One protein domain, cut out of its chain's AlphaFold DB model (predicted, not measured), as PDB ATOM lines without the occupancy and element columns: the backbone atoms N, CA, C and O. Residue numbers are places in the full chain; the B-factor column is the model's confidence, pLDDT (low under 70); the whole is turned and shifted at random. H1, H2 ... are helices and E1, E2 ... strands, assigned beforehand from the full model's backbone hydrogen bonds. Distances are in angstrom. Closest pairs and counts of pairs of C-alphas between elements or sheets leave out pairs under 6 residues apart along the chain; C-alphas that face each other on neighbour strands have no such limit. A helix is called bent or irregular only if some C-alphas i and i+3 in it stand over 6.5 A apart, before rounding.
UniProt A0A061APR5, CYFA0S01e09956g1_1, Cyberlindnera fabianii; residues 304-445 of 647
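This is residues 304 to 445 of the 647 residues of the protein "CYFA0S01e09956g1_1" of Cyberlindnera fabianii (UniProt A0A061APR5). A twisted five-stranded sheet has H1 and H2 packed over one face, and H5 lies beyond H1, side by side with it and off the sheet; H3 and H4 only graze the sheet. The 142 printed residues hold five named helices and five named strands, in the order H1 E1 H2 E2 H3 E3 H4 E4 E5 H5. The sheet is mixed, with order E2 E3 E1 E4 E5, and the class is mixed, helices and strands. The whole is compact, with a radius of gyration of the C-alphas of 14.9 A and a rounded outline of 41 by 32 by 32 A.

Begin in the sheet: find C-alpha 327 at (135.389, 293.930, 304.880), where E1, residues 327 to 331, starts its 13.1 A. The other strands of the sheet are E3, residues 388 to 392, and E4, residues 406 to 409, the two neighbours of E1, and the edge strands E2, residues 364 to 369, and E5, residues 414 to 417. H1, residues 304 to 318, runs 20.8 A from C-alpha 304 at (132.239, 315.565, 308.863). H2 is residues 336 to 346, 15.0 A; H3 is residues 371 to 383, 19.7 A; H4 is residues 395 to 399. H5, residues 429 to 444, runs 24.4 A to C-alpha 444 at (134.863, 324.543, 301.967); it is irregular, with C-alphas 430 and 433 7.3 A apart.

E2, E3, E1 and E4 are parallel from neighbour to neighbour: look for N 366 and O 389 at 2.8 A, N 328 and O 388 at 2.9 A, and N 331 and O 408 at 2.8 A. E4 and E5 form an antiparallel hairpin, with N 416 and O 407 at 2.8 A. E2, H3, E3 is a strand-helix-strand unit, a helix between two parallel neighbour strands; E1, H2, E2 and E3, H4, E4 are split units, with another strand between; the three crossovers are right-handed. H1 and H2 lie on the same face, giving two layers, at heights over the sheet of 10.0 A and 8.5 A. The closest C-alphas of H2 and E2 are those of Ser 340 and Pro 367, 4.6 A. H1 touches H5 at a shallow tilt of 18 degrees, opposite ways, closest at the C-alphas of His 312 and Leu 435, 5.9 A. In H1 and H2 every O i to N i+4 pair is within hydrogen-bond range; H3 has 6 of 9, H5 10 of 12, and H4 0 of 1 but 2 of 2 O i to N i+3 pairs.

The C-alphas farthest apart are those of Gln 383 and Gln 444, 43.8 A. The printed part has no cut; H2 to E2 and E5 to H5 are long links. Expect pLDDT under 70 at residues 323 to 324, 352 to 360, 419 to 420 and 422 to 430.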
ATOM      1  N   THR A 304     132.558 315.362 310.285       87.88
ATOM      2  CA  THR A 304     132.239 315.565 308.863       87.88
ATOM      3  C   THR A 304     133.466 315.475 307.952       87.88
ATOM      4  O   THR A 304     133.453 314.726 306.980       87.88
ATOM      5  N   ASN A 305     134.557 316.160 308.306       89.56
ATOM      6  CA  ASN A 305     135.781 316.164 307.500       89.56
ATOM      7  C   ASN A 305     136.467 314.792 307.458       89.56
ATOM      8  O   ASN A 305     136.995 314.410 306.420       89.56
ATOM      9  N   LEU A 306     136.461 314.048 308.570       90.56
ATOM     10  CA  LEU A 306     137.034 312.699 308.609       90.56
ATOM     11  C   LEU A 306     136.230 311.757 307.711       90.56
ATOM     12  O   LEU A 306     136.808 310.980 306.957       90.56
ATOM     13  N   ILE A 307     134.899 311.854 307.760       92.31
ATOM     14  CA  ILE A 307     134.007 311.019 306.947       92.31
ATOM     15  C   ILE A 307     134.194 311.326 305.466       92.31
ATOM     16  O   ILE A 307     134.333 310.403 304.671       92.31
ATOM     17  N   LEU A 308     134.254 312.604 305.090       91.50
ATOM     18  CA  LEU A 308     134.491 312.999 303.704       91.50
ATOM     19  C   LEU A 308     135.842 312.503 303.178       91.50
ATOM     20  O   LEU A 308     135.888 311.953 302.083       91.50
ATOM     21  N   LYS A 309     136.920 312.629 303.966       91.94
ATOM     22  CA  LYS A 309     138.238 312.084 303.598       91.94
ATOM     23  C   LYS A 309     138.184 310.576 303.390       91.94
ATOM     24  O   LYS A 309     138.696 310.080 302.396       91.94
ATOM     25  N   PHE A 310     137.537 309.852 304.299       94.06
ATOM     26  CA  PHE A 310     137.360 308.411 304.161       94.06
ATOM     27  C   PHE A 310     136.564 308.041 302.903       94.06
ATOM     28  O   PHE A 310     136.993 307.172 302.152       94.06
ATOM     29  N   LEU A 311     135.432 308.706 302.646       92.44
ATOM     30  CA  LEU A 311     134.610 308.448 301.462       92.44
ATOM     31  C   LEU A 311     135.371 308.750 300.167       92.44
ATOM     32  O   LEU A 311     135.255 307.978 299.213       92.44
ATOM     33  N   HIS A 312     136.165 309.823 300.141       91.19
ATOM     34  CA  HIS A 312     137.043 310.164 299.022       91.19
ATOM     35  C   HIS A 312     138.078 309.055 298.770       91.19
ATOM     36  O   HIS A 312     138.125 308.483 297.677       91.19
ATOM     37  N   GLU A 313     138.855 308.685 299.793       90.12
ATOM     38  CA  GLU A 313     139.906 307.669 299.670       90.12
ATOM     39  C   GLU A 313     139.349 306.290 299.311       90.12
ATOM     40  O   GLU A 313     139.869 305.617 298.420       90.12
ATOM     41  N   LEU A 314     138.252 305.878 299.950       90.44
ATOM     42  CA  LEU A 314     137.599 304.608 299.651       90.44
ATOM     43  C   LEU A 314     137.105 304.577 298.201       90.44
ATOM     44  O   LEU A 314     137.414 303.640 297.469       90.44
ATOM     45  N   SER A 315     136.395 305.617 297.753       88.50
ATOM     46  CA  SER A 315     135.857 305.684 296.386       88.50
ATOM     47  C   SER A 315     136.963 305.686 295.329       88.50
ATOM     48  O   SER A 315     136.828 305.044 294.286       88.50
ATOM     49  N   SER A 316     138.091 306.343 295.617       87.00
ATOM     50  CA  SER A 316     139.279 306.332 294.758       87.00
ATOM     51  C   SER A 316     139.809 304.911 294.533       87.00
ATOM     52  O   SER A 316     140.090 304.526 293.391       87.00
ATOM     53  N   GLN A 317     139.868 304.091 295.589       85.19
ATOM     54  CA  GLN A 317     140.315 302.700 295.481       85.19
ATOM     55  C   GLN A 317     139.268 301.779 294.851       85.19
ATOM     56  O   GLN A 317     139.621 300.905 294.056       85.19
ATOM     57  N   LEU A 318     137.978 301.984 295.134       83.75
ATOM     58  CA  LEU A 318     136.908 301.141 294.589       83.75
ATOM     59  C   LEU A 318     136.856 301.166 293.059       83.75
ATOM     60  O   LEU A 318     136.506 300.158 292.444       83.75
ATOM     61  N   ASN A 319     137.287 302.251 292.410       76.88
ATOM     62  CA  ASN A 319     137.423 302.295 290.947       76.88
ATOM     63  C   ASN A 319     138.227 301.148 290.364       76.88
ATOM     64  O   ASN A 319     137.907 300.660 289.278       76.88
ATOM     65  N   ARG A 320     139.261 300.735 291.092       77.06
ATOM     66  CA  ARG A 320     140.232 299.742 290.652       77.06
ATOM     67  C   ARG A 320     139.734 298.323 290.876       77.06
ATOM     68  O   ARG A 320     140.396 297.403 290.438       77.06
ATOM     69  N   ILE A 321     138.603 298.118 291.547       76.38
ATOM     70  CA  ILE A 321     138.210 296.794 292.041       76.38
ATOM     71  C   ILE A 321     136.762 296.501 291.674       76.38
ATOM     72  O   ILE A 321     135.900 297.378 291.740       76.38
ATOM     73  N   ASN A 322     136.463 295.263 291.290       71.62
ATOM     74  CA  ASN A 322     135.084 294.791 291.239       71.62
ATOM     75  C   ASN A 322     134.721 294.183 292.597       71.62
ATOM     76  O   ASN A 322     135.251 293.137 292.959       71.62
ATOM     77  N   TYR A 323     133.860 294.853 293.358       69.81
ATOM     78  CA  TYR A 323     133.507 294.425 294.707       69.81
ATOM     79  C   TYR A 323     132.057 293.948 294.771       69.81
ATOM     80  O   TYR A 323     131.201 294.412 294.019       69.81
ATOM     81  N   ARG A 324     131.792 293.003 295.677       67.38
ATOM     82  CA  ARG A 324     130.432 292.580 296.035       67.38
ATOM     83  C   ARG A 324     130.161 292.882 297.496       67.38
ATOM     84  O   ARG A 324     129.365 293.756 297.798       67.38
ATOM     85  N   ASN A 325     130.901 292.216 298.376       77.31
ATOM     86  CA  ASN A 325     130.852 292.448 299.807       77.31
ATOM     87  C   ASN A 325     132.232 292.864 300.299       77.31
ATOM     88  O   ASN A 325     133.228 292.325 299.822       77.31
ATOM     89  N   LEU A 326     132.262 293.855 301.190       83.88
ATOM     90  CA  LEU A 326     133.494 294.498 301.637       83.88
ATOM     91  C   LEU A 326     133.705 294.306 303.134       83.88
ATOM     92  O   LEU A 326     132.827 294.618 303.937       83.88
ATOM     93  N   ASN A 327     134.900 293.874 303.511       88.62
ATOM     94  CA  ASN A 327     135.389 293.930 304.880       88.62
ATOM     95  C   ASN A 327     136.280 295.164 305.036       88.62
ATOM     96  O   ASN A 327     137.429 295.185 304.595       88.62
ATOM     97  N   ILE A 328     135.747 296.202 305.675       91.38
ATOM     98  CA  ILE A 328     136.459 297.457 305.922       91.38
ATOM     99  C   ILE A 328     136.849 297.511 307.395       91.38
ATOM    100  O   ILE A 328     135.987 297.535 308.276       91.38
ATOM    101  N   VAL A 329     138.151 297.558 307.661       92.81
ATOM    102  CA  VAL A 329     138.706 297.757 309.001       92.81
ATOM    103  C   VAL A 329     139.180 299.201 309.123       92.81
ATOM    104  O   VAL A 329     139.946 299.681 308.293       92.81
ATOM    105  N   ILE A 330     138.716 299.896 310.153       94.00
ATOM    106  CA  ILE A 330     139.081 301.271 310.483       94.00
ATOM    107  C   ILE A 330     139.862 301.248 311.793       94.00
ATOM    108  O   ILE A 330     139.387 300.736 312.808       94.00
ATOM    109  N   TYR A 331     141.059 301.812 311.764       92.50
ATOM    110  CA  TYR A 331     141.985 301.855 312.881       92.50
ATOM    111  C   TYR A 331     142.154 303.277 313.415       92.50
ATOM    112  O   TYR A 331     142.228 304.226 312.638       92.50
ATOM    113  N   SER A 332     142.249 303.417 314.737       89.88
ATOM    114  CA  SER A 332     142.743 304.634 315.393       89.88
ATOM    115  C   SER A 332     143.469 304.270 316.682       89.88
ATOM    116  O   SER A 332     142.952 303.507 317.502       89.88
ATOM    117  N   SER A 333     144.664 304.821 316.861       81.94
ATOM    118  CA  SER A 333     145.506 304.620 318.040       81.94
ATOM    119  C   SER A 333     145.175 305.592 319.171       81.94
ATOM    120  O   SER A 333     145.231 305.224 320.345       81.94
ATOM    121  N   GLU A 334     144.813 306.828 318.820       72.44
ATOM    122  CA  GLU A 334     144.749 307.929 319.779       72.44
ATOM    123  C   GLU A 334     143.388 308.033 320.471       72.44
ATOM    124  O   GLU A 334     143.325 308.279 321.678       72.44
ATOM    125  N   ASN A 335     142.283 307.869 319.731       79.62
ATOM    126  CA  ASN A 335     140.968 308.237 320.248       79.62
ATOM    127  C   ASN A 335     139.853 307.253 319.857       79.62
ATOM    128  O   ASN A 335     139.198 307.373 318.821       79.62
ATOM    129  N   VAL A 336     139.583 306.308 320.765       84.06
ATOM    130  CA  VAL A 336     138.483 305.334 320.638       84.06
ATOM    131  C   VAL A 336     137.107 306.007 320.611       84.06
ATOM    132  O   VAL A 336     136.181 305.497 319.969       84.06
ATOM    133  N   ASP A 337     136.968 307.176 321.234       88.00
ATOM    134  CA  ASP A 337     135.721 307.935 321.200       88.00
ATOM    135  C   ASP A 337     135.448 308.443 319.785       88.00
ATOM    136  O   ASP A 337     134.339 308.300 319.270       88.00
ATOM    137  N   VAL A 338     136.480 308.980 319.126       90.44
ATOM    138  CA  VAL A 338     136.405 309.427 317.730       90.44
ATOM    139  C   VAL A 338     136.155 308.238 316.808       90.44
ATOM    140  O   VAL A 338     135.278 308.334 315.958       90.44
ATOM    141  N   LEU A 339     136.851 307.115 316.999       92.06
ATOM    142  CA  LEU A 339     136.682 305.901 316.195       92.06
ATOM    143  C   LEU A 339     135.250 305.349 316.255       92.06
ATOM    144  O   LEU A 339     134.612 305.127 315.223       92.06
ATOM    145  N   SER A 340     134.729 305.143 317.465       91.50
ATOM    146  CA  SER A 340     133.389 304.582 317.644       91.50
ATOM    147  C   SER A 340     132.316 305.537 317.117       91.50
ATOM    148  O   SER A 340     131.413 305.118 316.394       91.50
ATOM    149  N   ALA A 341     132.447 306.838 317.388       91.38
ATOM    150  CA  ALA A 341     131.552 307.855 316.855       91.38
ATOM    151  C   ALA A 341     131.637 307.955 315.320       91.38
ATOM    152  O   ALA A 341     130.605 308.095 314.664       91.38
ATOM    153  N   PHE A 342     132.833 307.825 314.738       93.56
ATOM    154  CA  PHE A 342     133.066 307.839 313.294       93.56
ATOM    155  C   PHE A 342     132.288 306.731 312.588       93.56
ATOM    156  O   PHE A 342     131.530 307.022 311.665       93.56
ATOM    157  N   ILE A 343     132.397 305.485 313.056       93.19
ATOM    158  CA  ILE A 343     131.685 304.346 312.453       93.19
ATOM    159  C   ILE A 343     130.171 304.530 312.559       93.19
ATOM    160  O   ILE A 343     129.433 304.265 311.607       93.19
ATOM    161  N   MET A 344     129.706 305.032 313.702       91.38
ATOM    162  CA  MET A 344     128.286 305.271 313.926       91.38
ATOM    163  C   MET A 344     127.726 306.361 313.006       91.38
ATOM    164  O   MET A 344     126.668 306.162 312.414       91.38
ATOM    165  N   VAL A 345     128.429 307.481 312.818       91.00
ATOM    166  CA  VAL A 345     127.978 308.553 311.910       91.00
ATOM    167  C   VAL A 345     128.157 308.162 310.440       91.00
ATOM    168  O   VAL A 345     127.309 308.508 309.619       91.00
ATOM    169  N   LEU A 346     129.193 307.388 310.098       92.25
ATOM    170  CA  LEU A 346     129.386 306.834 308.753       92.25
ATOM    171  C   LEU A 346     128.178 305.992 308.318       92.25
ATOM    172  O   LEU A 346     127.762 306.069 307.161       92.25
ATOM    173  N   SER A 347     127.559 305.252 309.245       89.69
ATOM    174  CA  SER A 347     126.356 304.458 308.953       89.69
ATOM    175  C   SER A 347     125.184 305.289 308.406       89.69
ATOM    176  O   SER A 347     124.368 304.761 307.652       89.69
ATOM    177  N   ASN A 348     125.125 306.598 308.684       88.06
ATOM    178  CA  ASN A 348     124.087 307.478 308.139       88.06
ATOM    179  C   ASN A 348     124.218 307.676 306.610       88.06
ATOM    180  O   ASN A 348     123.226 307.997 305.963       88.06
ATOM    181  N   PHE A 349     125.410 307.485 306.028       88.75
ATOM    182  CA  PHE A 349     125.672 307.675 304.590       88.75
ATOM    183  C   PHE A 349     125.616 306.380 303.771       88.75
ATOM    184  O   PHE A 349     125.458 306.431 302.554       88.75
ATOM    185  N   LEU A 350     125.769 305.223 304.418       86.25
ATOM    186  CA  LEU A 350     125.880 303.915 303.762       86.25
ATOM    187  C   LEU A 350     124.583 303.103 303.846       86.25
ATOM    188  O   LEU A 350     124.627 301.882 303.770       86.25
ATOM    189  N   ASN A 351     123.443 303.773 304.035       74.50
ATOM    190  CA  ASN A 351     122.162 303.147 304.344       74.50
ATOM    191  C   ASN A 351     122.214 302.283 305.621       74.50
ATOM    192  O   ASN A 351     122.275 301.059 305.552       74.50
ATOM    193  N   GLY A 352     122.210 302.950 306.785       67.56
ATOM    194  CA  GLY A 352     122.394 302.339 308.109       67.56
ATOM    195  C   GLY A 352     121.407 301.219 308.470       67.56
ATOM    196  O   GLY A 352     120.609 300.788 307.653       67.56
ATOM    197  N   PHE A 353     121.415 300.782 309.736       67.88
ATOM    198  CA  PHE A 353     120.798 299.558 310.316       67.88
ATOM    199  C   PHE A 353     119.369 299.112 309.890       67.88
ATOM    200  O   PHE A 353     118.903 298.069 310.332       67.88
ATOM    201  N   ASN A 354     118.631 299.885 309.093       59.22
ATOM    202  CA  ASN A 354     117.223 299.686 308.755       59.22
ATOM    203  C   ASN A 354     116.926 298.771 307.574       59.22
ATOM    204  O   ASN A 354     115.813 298.246 307.504       59.22
ATOM    205  N   LYS A 355     117.814 298.701 306.581       65.00
ATOM    206  CA  LYS A 355     117.465 298.168 305.264       65.00
ATOM    207  C   LYS A 355     118.609 297.349 304.683       65.00
ATOM    208  O   LYS A 355     119.756 297.435 305.110       65.00
ATOM    209  N   THR A 356     118.256 296.516 303.714       66.62
ATOM    210  CA  THR A 356     119.231 295.779 302.918       66.62
ATOM    211  C   THR A 356     120.137 296.751 302.161       66.62
ATOM    212  O   THR A 356     119.748 297.894 301.977       66.62
ATOM    213  N   TYR A 357     121.330 296.364 301.728       69.38
ATOM    214  CA  TYR A 357     122.307 297.250 301.087       69.38
ATOM    215  C   TYR A 357     122.578 296.832 299.637       69.38
ATOM    216  O   TYR A 357     121.923 297.352 298.740       69.38
ATOM    217  N   PHE A 358     123.481 295.882 299.410       66.19
ATOM    218  CA  PHE A 358     123.831 295.354 298.090       66.19
ATOM    219  C   PHE A 358     123.413 293.886 298.026       66.19
ATOM    220  O   PHE A 358     123.606 293.170 299.005       66.19
ATOM    221  N   HIS A 359     122.780 293.442 296.937       66.75
ATOM    222  CA  HIS A 359     122.241 292.076 296.793       66.75
ATOM    223  C   HIS A 359     121.295 291.634 297.917       66.75
ATOM    224  O   HIS A 359     121.128 290.455 298.199       66.75
ATOM    225  N   ASN A 360     120.626 292.604 298.533       64.81
ATOM    226  CA  ASN A 360     119.803 292.435 299.721       64.81
ATOM    227  C   ASN A 360     120.545 292.057 301.028       64.81
ATOM    228  O   ASN A 360     119.885 291.836 302.044       64.81
ATOM    229  N   ASP A 361     121.879 292.106 301.063       71.75
ATOM    230  CA  ASP A 361     122.672 291.867 302.276       71.75
ATOM    231  C   ASP A 361     122.688 293.091 303.198       71.75
ATOM    232  O   ASP A 361     122.674 294.235 302.742       71.75
ATOM    233  N   ARG A 362     122.756 292.884 304.517       76.31
ATOM    234  CA  ARG A 362     122.919 293.975 305.498       76.31
ATOM    235  C   ARG A 362     124.388 294.295 305.745       76.31
ATOM    236  O   ARG A 362     125.211 293.384 305.829       76.31
ATOM    237  N   ILE A 363     124.686 295.577 305.963       84.50
ATOM    238  CA  ILE A 363     125.978 295.994 306.512       84.50
ATOM    239  C   ILE A 363     125.984 295.714 308.014       84.50
ATOM    240  O   ILE A 363     125.108 296.177 308.747       84.50
ATOM    241  N   LEU A 364     126.993 294.980 308.473       87.38
ATOM    242  CA  LEU A 364     127.240 294.768 309.894       87.38
ATOM    243  C   LEU A 364     128.239 295.805 310.399       87.38
ATOM    244  O   LEU A 364     129.363 295.898 309.902       87.38
ATOM    245  N   TYR A 365     127.823 296.575 311.398       90.38
ATOM    246  CA  TYR A 365     128.654 297.597 312.021       90.38
ATOM    247  C   TYR A 365     129.196 297.092 313.352       90.38
ATOM    248  O   TYR A 365     128.443 296.645 314.222       90.38
ATOM    249  N   PHE A 366     130.501 297.232 313.534       91.06
ATOM    250  CA  PHE A 366     131.186 296.939 314.782       91.06
ATOM    251  C   PHE A 366     132.021 298.160 315.163       91.06
ATOM    252  O   PHE A 366     133.167 298.269 314.732       91.06
ATOM    253  N   PRO A 367     131.467 299.117 315.932       91.38
ATOM    254  CA  PRO A 367     132.150 300.387 316.180       91.38
ATOM    255  C   PRO A 367     133.465 300.234 316.950       91.38
ATOM    256  O   PRO A 367     134.336 301.094 316.854       91.38
ATOM    257  N   LEU A 368     133.608 299.147 317.709       90.00
ATOM    258  CA  LEU A 368     134.839 298.799 318.393       90.00
ATOM    259  C   LEU A 368     134.933 297.286 318.592       90.00
ATOM    260  O   LEU A 368     134.005 296.673 319.122       90.00
ATOM    261  N   ILE A 369     136.061 296.711 318.186       88.50
ATOM    262  CA  ILE A 369     136.451 295.322 318.417       88.50
ATOM    263  C   ILE A 369     137.880 295.288 318.953       88.50
ATOM    264  O   ILE A 369     138.790 295.939 318.438       88.50
ATOM    265  N   ASP A 370     138.056 294.501 320.002       81.50
ATOM    266  CA  ASP A 370     139.324 294.171 320.628       81.50
ATOM    267  C   ASP A 370     139.893 292.850 320.082       81.50
ATOM    268  O   ASP A 370     139.239 292.111 319.342       81.50
ATOM    269  N   LEU A 371     141.125 292.521 320.474       81.69
ATOM    270  CA  LEU A 371     141.775 291.274 320.057       81.69
ATOM    271  C   LEU A 371     140.999 290.027 320.501       81.69
ATOM    272  O   LEU A 371     140.954 289.051 319.759       81.69
ATOM    273  N   TYR A 372     140.355 290.058 321.673       81.50
ATOM    274  CA  TYR A 372     139.628 288.900 322.192       81.50
ATOM    275  C   TYR A 372     138.393 288.563 321.351       81.50
ATOM    276  O   TYR A 372     138.112 287.395 321.086       81.50
ATOM    277  N   ASN A 373     137.637 289.572 320.909       83.94
ATOM    278  CA  ASN A 373     136.462 289.327 320.076       83.94
ATOM    279  C   ASN A 373     136.795 289.195 318.586       83.94
ATOM    280  O   ASN A 373     135.953 288.702 317.835       83.94
ATOM    281  N   TRP A 374     138.006 289.568 318.161       84.69
ATOM    282  CA  TRP A 374     138.452 289.434 316.775       84.69
ATOM    283  C   TRP A 374     138.400 287.991 316.259       84.69
ATOM    284  O   TRP A 374     137.901 287.766 315.159       84.69
ATOM    285  N   GLU A 375     138.825 287.008 317.060       83.50
ATOM    286  CA  GLU A 375     138.792 285.587 316.666       83.50
ATOM    287  C   GLU A 375     137.379 285.140 316.260       83.50
ATOM    288  O   GLU A 375     137.186 284.505 315.227       83.50
ATOM    289  N   LYS A 376     136.358 285.585 317.002       82.94
ATOM    290  CA  LYS A 376     134.953 285.271 316.697       82.94
ATOM    291  C   LYS A 376     134.495 285.878 315.373       82.94
ATOM    292  O   LYS A 376     133.657 285.301 314.686       82.94
ATOM    293  N   VAL A 377     135.014 287.054 315.023       84.69
ATOM    294  CA  VAL A 377     134.707 287.717 313.750       84.69
ATOM    295  C   VAL A 377     135.362 286.981 312.586       84.69
ATOM    296  O   VAL A 377     134.723 286.828 311.543       84.69
ATOM    297  N   LEU A 378     136.599 286.504 312.764       84.81
ATOM    298  CA  LEU A 378     137.285 285.675 311.771       84.81
ATOM    299  C   LEU A 378     136.476 284.407 311.483       84.81
ATOM    300  O   LEU A 378     136.138 284.158 310.324       84.81
ATOM    301  N   ASP A 379     136.089 283.675 312.532       82.81
ATOM    302  CA  ASP A 379     135.277 282.460 312.419       82.81
ATOM    303  C   ASP A 379     133.960 282.737 311.687       82.81
ATOM    304  O   ASP A 379     133.591 282.030 310.748       82.81
ATOM    305  N   TYR A 380     133.275 283.821 312.047       81.44
ATOM    306  CA  TYR A 380     132.014 284.209 311.421       81.44
ATOM    307  C   TYR A 380     132.156 284.597 309.942       81.44
ATOM    308  O   TYR A 380     131.276 284.306 309.129       81.44
ATOM    309  N   ASN A 381     133.270 285.222 309.556       81.44
ATOM    310  CA  ASN A 381     133.530 285.597 308.167       81.44
ATOM    311  C   ASN A 381     133.791 284.388 307.259       81.44
ATOM    312  O   ASN A 381     133.558 284.472 306.056       81.44
ATOM    313  N   THR A 382     134.222 283.249 307.810       77.62
ATOM    314  CA  THR A 382     134.300 281.999 307.031       77.62
ATOM    315  C   THR A 382     132.919 281.461 306.651       77.62
ATOM    316  O   THR A 382     132.780 280.795 305.627       77.62
ATOM    317  N   GLN A 383     131.897 281.782 307.450       74.06
ATOM    318  CA  GLN A 383     130.531 281.285 307.293       74.06
ATOM    319  C   GLN A 383     129.646 282.249 306.497       74.06
ATOM    320  O   GLN A 383     128.765 281.807 305.766       74.06
ATOM    321  N   THR A 384     129.881 283.561 306.609       71.38
ATOM    322  CA  THR A 384     129.013 284.592 306.023       71.38
ATOM    323  C   THR A 384     129.792 285.619 305.212       71.38
ATOM    324  O   THR A 384     130.825 286.151 305.631       71.38
ATOM    325  N   LYS A 385     129.247 285.966 304.044       72.31
ATOM    326  CA  LYS A 385     129.874 286.910 303.117       72.31
ATOM    327  C   LYS A 385     129.321 288.328 303.212       72.31
ATOM    328  O   LYS A 385     129.489 289.060 302.262       72.31
ATOM    329  N   ASN A 386     128.702 288.752 304.310       77.56
ATOM    330  CA  ASN A 386     128.138 290.106 304.418       77.56
ATOM    331  C   ASN A 386     129.227 291.189 304.427       77.56
ATOM    332  O   ASN A 386     130.338 290.938 304.904       77.56
ATOM    333  N   THR A 387     128.871 292.402 303.992       84.88
ATOM    334  CA  THR A 387     129.703 293.608 304.154       84.88
ATOM    335  C   THR A 387     129.828 293.977 305.637       84.88
ATOM    336  O   THR A 387     128.823 294.056 306.351       84.88
ATOM    337  N   LYS A 388     131.054 294.206 306.118       88.31
ATOM    338  CA  LYS A 388     131.369 294.479 307.529       88.31
ATOM    339  C   LYS A 388     132.210 295.746 307.648       88.31
ATOM    340  O   LYS A 388     133.195 295.908 306.932       88.31
ATOM    341  N   ILE A 389     131.846 296.618 308.584       92.44
ATOM    342  CA  ILE A 389     132.614 297.818 308.938       92.44
ATOM    343  C   ILE A 389     133.036 297.691 310.396       92.44
ATOM    344  O   ILE A 389     132.188 297.687 311.292       92.44
ATOM    345  N   ILE A 390     134.340 297.555 310.627       92.62
ATOM    346  CA  ILE A 390     134.910 297.191 311.927       92.62
ATOM    347  C   ILE A 390     135.879 298.269 312.398       92.62
ATOM    348  O   ILE A 390     136.805 298.623 311.681       92.62
ATOM    349  N   GLY A 391     135.691 298.756 313.620       93.19
ATOM    350  CA  GLY A 391     136.615 299.651 314.309       93.19
ATOM    351  C   GLY A 391     137.557 298.885 315.219       93.19
ATOM    352  O   GLY A 391     137.117 298.012 315.962       93.19
ATOM    353  N   THR A 392     138.840 299.227 315.211       90.56
ATOM    354  CA  THR A 392     139.828 298.666 316.137       90.56
ATOM    355  C   THR A 392     140.843 299.710 316.588       90.56
ATOM    356  O   THR A 392     141.205 300.615 315.843       90.56
ATOM    357  N   ASN A 393     141.337 299.566 317.815       87.19
ATOM    358  CA  ASN A 393     142.485 300.315 318.325       87.19
ATOM    359  C   ASN A 393     143.779 299.481 318.337       87.19
ATOM    360  O   ASN A 393     144.800 299.930 318.849       87.19
ATOM    361  N   ASN A 394     143.753 298.263 317.781       85.62
ATOM    362  CA  ASN A 394     144.886 297.341 317.793       85.62
ATOM    363  C   ASN A 394     145.500 297.214 316.397       85.62
ATOM    364  O   ASN A 394     144.914 296.605 315.501       85.62
ATOM    365  N   ILE A 395     146.724 297.724 316.231       84.62
ATOM    366  CA  ILE A 395     147.430 297.706 314.941       84.62
ATOM    367  C   ILE A 395     147.793 296.296 314.467       84.62
ATOM    368  O   ILE A 395     147.934 296.080 313.271       84.62
ATOM    369  N   ILE A 396     147.881 295.327 315.385       84.38
ATOM    370  CA  ILE A 396     148.167 293.914 315.080       84.38
ATOM    371  C   ILE A 396     147.171 293.361 314.051       84.38
ATOM    372  O   ILE A 396     147.528 292.544 313.212       84.38
ATOM    373  N   LEU A 397     145.931 293.860 314.041       82.31
ATOM    374  CA  LEU A 397     144.925 293.424 313.071       82.31
ATOM    375  C   LEU A 397     145.274 293.787 311.620       82.31
ATOM    376  O   LEU A 397     144.748 293.160 310.704       82.31
ATOM    377  N   LYS A 398     146.188 294.739 311.406       83.38
ATOM    378  CA  LYS A 398     146.734 295.076 310.086       83.38
ATOM    379  C   LYS A 398     147.560 293.937 309.486       83.38
ATOM    380  O   LYS A 398     147.662 293.843 308.272       83.38
ATOM    381  N   GLU A 399     148.144 293.067 310.310       82.56
ATOM    382  CA  GLU A 399     148.945 291.935 309.825       82.56
ATOM    383  C   GLU A 399     148.068 290.834 309.205       82.56
ATOM    384  O   GLU A 399     148.534 290.069 308.366       82.56
ATOM    385  N   ASN A 400     146.774 290.797 309.544       81.44
ATOM    386  CA  ASN A 400     145.805 289.838 309.011       81.44
ATOM    387  C   ASN A 400     145.271 290.275 307.637       81.44
ATOM    388  O   ASN A 400     144.068 290.499 307.466       81.44
ATOM    389  N   THR A 401     146.163 290.381 306.650       77.81
ATOM    390  CA  THR A 401     145.848 290.819 305.276       77.81
ATOM    391  C   THR A 401     144.801 289.940 304.591       77.81
ATOM    392  O   THR A 401     144.112 290.399 303.682       77.81
ATOM    393  N   GLU A 402     144.622 288.695 305.041       78.19
ATOM    394  CA  GLU A 402     143.643 287.772 304.468       78.19
ATOM    395  C   GLU A 402     142.183 288.124 304.788       78.19
ATOM    396  O   GLU A 402     141.285 287.688 304.062       78.19
ATOM    397  N   PHE A 403     141.922 288.869 305.865       83.38
ATOM    398  CA  PHE A 403     140.560 289.109 306.347       83.38
ATOM    399  C   PHE A 403     139.901 290.352 305.742       83.38
ATOM    400  O   PHE A 403     138.734 290.297 305.342       83.38
ATOM    401  N   TYR A 404     140.608 291.482 305.765       84.75
ATOM    402  CA  TYR A 404     140.060 292.767 305.344       84.75
ATOM    403  C   TYR A 404     140.309 292.994 303.856       84.75
ATOM    404  O   TYR A 404     141.298 292.522 303.312       84.75
ATOM    405  N   ASP A 405     139.437 293.767 303.221       87.12
ATOM    406  CA  ASP A 405     139.636 294.287 301.866       87.12
ATOM    407  C   ASP A 405     140.341 295.645 301.925       87.12
ATOM    408  O   ASP A 405     141.305 295.910 301.202       87.12
ATOM    409  N   PHE A 406     139.896 296.480 302.867       89.75
ATOM    410  CA  PHE A 406     140.426 297.814 303.112       89.75
ATOM    411  C   PHE A 406     140.795 297.986 304.580       89.75
ATOM    412  O   PHE A 406     139.993 297.694 305.469       89.75
ATOM    413  N   PHE A 407     141.989 298.521 304.822       91.44
ATOM    414  CA  PHE A 407     142.440 298.941 306.142       91.44
ATOM    415  C   PHE A 407     142.649 300.452 306.137       91.44
ATOM    416  O   PHE A 407     143.599 300.946 305.535       91.44
ATOM    417  N   TYR A 408     141.761 301.195 306.784       93.62
ATOM    418  CA  TYR A 408     141.835 302.646 306.865       93.62
ATOM    419  C   TYR A 408     142.403 303.085 308.210       93.62
ATOM    420  O   TYR A 408     141.868 302.731 309.256       93.62
ATOM    421  N   ASP A 409     143.463 303.879 308.185       92.12
ATOM    422  CA  ASP A 409     144.008 304.530 309.370       92.12
ATOM    423  C   ASP A 409     143.393 305.926 309.505       92.12
ATOM    424  O   ASP A 409     143.628 306.808 308.678       92.12
ATOM    425  N   LEU A 410     142.586 306.116 310.549       90.38
ATOM    426  CA  LEU A 410     141.891 307.367 310.836       90.38
ATOM    427  C   LEU A 410     142.863 308.484 311.234       90.38
ATOM    428  O   LEU A 410     142.598 309.650 310.937       90.38
ATOM    429  N   ASP A 411     143.987 308.132 311.858       88.00
ATOM    430  CA  ASP A 411     144.953 309.091 312.394       88.00
ATOM    431  C   ASP A 411     145.785 309.696 311.250       88.00
ATOM    432  O   ASP A 411     145.995 310.909 311.185       88.00
ATOM    433  N   THR A 412     146.196 308.868 310.281       87.00
ATOM    434  CA  THR A 412     146.936 309.321 309.087       87.00
ATOM    435  C   THR A 412     146.052 309.607 307.871       87.00
ATOM    436  O   THR A 412     146.532 310.164 306.884       87.00
ATOM    437  N   SER A 413     144.760 309.268 307.932       87.56
ATOM    438  CA  SER A 413     143.816 309.321 306.805       87.56
ATOM    439  C   SER A 413     144.269 308.512 305.579       87.56
ATOM    440  O   SER A 413     143.958 308.888 304.450       87.56
ATOM    441  N   SER A 414     145.006 307.416 305.782       88.00
ATOM    442  CA  SER A 414     145.536 306.579 304.699       88.00
ATOM    443  C   SER A 414     144.781 305.257 304.576       88.00
ATOM    444  O   SER A 414     144.383 304.658 305.575       88.00
ATOM    445  N   ILE A 415     144.582 304.791 303.341       88.56
ATOM    446  CA  ILE A 415     143.915 303.519 303.052       88.56
ATOM    447  C   ILE A 415     144.920 302.491 302.517       88.56
ATOM    448  O   ILE A 415     145.615 302.719 301.528       88.56
ATOM    449  N   GLY A 416     145.013 301.353 303.199       84.31
ATOM    450  CA  GLY A 416     145.749 300.169 302.774       84.31
ATOM    451  C   GLY A 416     144.826 299.178 302.072       84.31
ATOM    452  O   GLY A 416     143.698 298.954 302.516       84.31
ATOM    453  N   LEU A 417     145.320 298.579 300.990       84.00
ATOM    454  CA  LEU A 417     144.617 297.546 300.237       84.00
ATOM    455  C   LEU A 417     145.119 296.156 300.632       84.00
ATOM    456  O   LEU A 417     146.315 295.981 300.869       84.00
ATOM    457  N   SER A 418     144.221 295.176 300.683       80.31
ATOM    458  CA  SER A 418     144.614 293.773 300.806       80.31
ATOM    459  C   SER A 418     145.202 293.218 299.509       80.31
ATOM    460  O   SER A 418     144.800 293.591 298.407       80.31
ATOM    461  N   GLU A 419     146.126 292.269 299.652       67.81
ATOM    462  CA  GLU A 419     146.767 291.536 298.553       67.81
ATOM    463  C   GLU A 419     145.786 290.647 297.767       67.81
ATOM    464  O   GLU A 419     146.099 290.211 296.662       67.81
ATOM    465  N   ARG A 420     144.590 290.375 298.311       67.38
ATOM    466  CA  ARG A 420     143.584 289.498 297.684       67.38
ATOM    467  C   ARG A 420     142.808 290.154 296.543       67.38
ATOM    468  O   ARG A 420     142.136 289.448 295.794       67.38
ATOM    469  N   LEU A 421     142.828 291.480 296.448       70.31
ATOM    470  CA  LEU A 421     141.969 292.206 295.521       70.31
ATOM    471  C   LEU A 421     142.633 292.314 294.151       70.31
ATOM    472  O   LEU A 421     143.671 292.953 293.994       70.31
ATOM    473  N   GLU A 422     141.999 291.715 293.145       65.62
ATOM    474  CA  GLU A 422     142.394 291.893 291.751       65.62
ATOM    475  C   GLU A 422     142.146 293.350 291.337       65.62
ATOM    476  O   GLU A 422     141.003 293.809 291.224       65.62
ATOM    477  N   THR A 423     143.230 294.098 291.138       67.81
ATOM    478  CA  THR A 423     143.165 295.468 290.637       67.81
ATOM    479  C   THR A 423     143.028 295.470 289.121       67.81
ATOM    480  O   THR A 423     143.825 294.861 288.415       67.81
ATOM    481  N   LEU A 424     142.046 296.204 288.617       66.50
ATOM    482  CA  LEU A 424     141.864 296.504 287.206       66.50
ATOM    483  C   LEU A 424     142.982 297.445 286.731       66.50
ATOM    484  O   LEU A 424     143.210 298.493 287.338       66.50
ATOM    485  N   ASP A 425     143.618 297.105 285.605       58.09
ATOM    486  CA  ASP A 425     144.717 297.878 284.995       58.09
ATOM    487  C   ASP A 425     144.309 299.301 284.571       58.09
ATOM    488  O   ASP A 425     145.151 300.193 284.419       58.09
ATOM    489  N   HIS A 426     143.008 299.539 284.379       61.12
ATOM    490  CA  HIS A 426     142.455 300.840 284.020       61.12
ATOM    491  C   HIS A 426     141.378 301.264 285.031       61.12
ATOM    492  O   HIS A 426     140.369 300.564 285.170       61.12
ATOM    493  N   PRO A 427     141.558 302.397 285.742       60.72
ATOM    494  CA  PRO A 427     140.539 302.913 286.644       60.72
ATOM    495  C   PRO A 427     139.306 303.321 285.838       60.72
ATOM    496  O   PRO A 427     139.407 303.938 284.779       60.72
ATOM    497  N   LEU A 428     138.123 302.984 286.343       61.84
ATOM    498  CA  LEU A 428     136.880 303.448 285.739       61.84
ATOM    499  C   LEU A 428     136.764 304.967 285.933       61.84
ATOM    500  O   LEU A 428     136.787 305.441 287.061       61.84
ATOM    501  N   GLU A 429     136.547 305.725 284.855       60.19
ATOM    502  CA  GLU A 429     136.344 307.191 284.892       60.19
ATOM    503  C   GLU A 429     135.069 307.630 285.651       60.19
ATOM    504  O   GLU A 429     134.756 308.813 285.746       60.19
ATOM    505  N   LYS A 430     134.292 306.686 286.194       66.25
ATOM    506  CA  LYS A 430     132.901 306.902 286.613       66.25
ATOM    507  C   LYS A 430     132.733 307.555 287.988       66.25
ATOM    508  O   LYS A 430     131.676 308.128 288.220       66.25
ATOM    509  N   THR A 431     133.725 307.515 288.885       74.12
ATOM    510  CA  THR A 431     133.633 308.221 290.184       74.12
ATOM    511  C   THR A 431     134.198 309.639 290.144       74.12
ATOM    512  O   THR A 431     134.246 310.272 291.196       74.12
ATOM    513  N   HIS A 432     134.707 310.128 289.007       82.69
ATOM    514  CA  HIS A 432     135.390 311.425 288.970       82.69
ATOM    515  C   HIS A 432     134.495 312.545 289.516       82.69
ATOM    516  O   HIS A 432     134.915 313.279 290.406       82.69
ATOM    517  N   ASP A 433     133.227 312.556 289.097       86.75
ATOM    518  CA  ASP A 433     132.225 313.514 289.565       86.75
ATOM    519  C   ASP A 433     132.011 313.451 291.091       86.75
ATOM    520  O   ASP A 433     131.778 314.470 291.739       86.75
ATOM    521  N   PHE A 434     132.096 312.254 291.687       88.94
ATOM    522  CA  PHE A 434     131.981 312.084 293.136       88.94
ATOM    523  C   PHE A 434     133.220 312.612 293.863       88.94
ATOM    524  O   PHE A 434     133.080 313.310 294.865       88.94
ATOM    525  N   LEU A 435     134.416 312.310 293.347       88.25
ATOM    526  CA  LEU A 435     135.679 312.774 293.925       88.25
ATOM    527  C   LEU A 435     135.762 314.306 293.892       88.25
ATOM    528  O   LEU A 435     136.014 314.914 294.929       88.25
ATOM    529  N   GLU A 436     135.422 314.928 292.757       88.62
ATOM    530  CA  GLU A 436     135.373 316.389 292.600       88.62
ATOM    531  C   GLU A 436     134.420 317.047 293.613       88.62
ATOM    532  O   GLU A 436     134.768 318.045 294.257       88.62
ATOM    533  N   LEU A 437     133.227 316.471 293.805       89.06
ATOM    534  CA  LEU A 437     132.279 316.958 294.806       89.06
ATOM    535  C   LEU A 437     132.859 316.835 296.221       89.06
ATOM    536  O   LEU A 437     132.807 317.797 296.988       89.06
ATOM    537  N   THR A 438     133.424 315.678 296.579       89.62
ATOM    538  CA  THR A 438     134.004 315.477 297.916       89.62
ATOM    539  C   THR A 438     135.197 316.391 298.185       89.62
ATOM    540  O   THR A 438     135.294 316.924 299.288       89.62
ATOM    541  N   ASP A 439     136.044 316.653 297.188       89.38
ATOM    542  CA  ASP A 439     137.160 317.597 297.291       89.38
ATOM    543  C   ASP A 439     136.664 319.021 297.532       89.38
ATOM    544  O   ASP A 439     137.170 319.725 298.408       89.38
ATOM    545  N   THR A 440     135.628 319.436 296.804       88.25
ATOM    546  CA  THR A 440     135.038 320.767 296.974       88.25
ATOM    547  C   THR A 440     134.419 320.918 298.367       88.25
ATOM    548  O   THR A 440     134.657 321.919 299.048       88.25
ATOM    549  N   LEU A 441     133.694 319.900 298.844       88.19
ATOM    550  CA  LEU A 441     133.125 319.877 300.197       88.19
ATOM    551  C   LEU A 441     134.214 319.915 301.285       88.19
ATOM    552  O   LEU A 441     134.050 320.603 302.295       88.19
ATOM    553  N   LEU A 442     135.337 319.217 301.077       88.38
ATOM    554  CA  LEU A 442     136.487 319.220 301.988       88.38
ATOM    555  C   LEU A 442     137.185 320.582 302.046       88.38
ATOM    556  O   LEU A 442     137.554 321.032 303.132       88.38
ATOM    557  N   GLN A 443     137.352 321.249 300.901       87.62
ATOM    558  CA  GLN A 443     137.966 322.577 300.825       87.62
ATOM    559  C   GLN A 443     137.122 323.641 301.535       87.62
ATOM    560  O   GLN A 443     137.673 324.518 302.199       87.62
ATOM    561  N   GLN A 444     135.795 323.551 301.422       85.12
ATOM    562  CA  GLN A 444     134.863 324.543 301.967       85.12
ATOM    563  C   GLN A 444     134.475 324.296 303.439       85.12
ATOM    564  O   GLN A 444     133.911 325.184 304.070       85.12
ATOM    565  N   GLN A 445     134.835 323.142 304.021       84.44
ATOM    566  CA  GLN A 445     134.587 322.787 305.432       84.44
ATOM    567  C   GLN A 445     133.117 322.909 305.866       84.44
ATOM    568  O   GLN A 445     132.804 323.424 306.944       84.44
TER     569      GLN A 445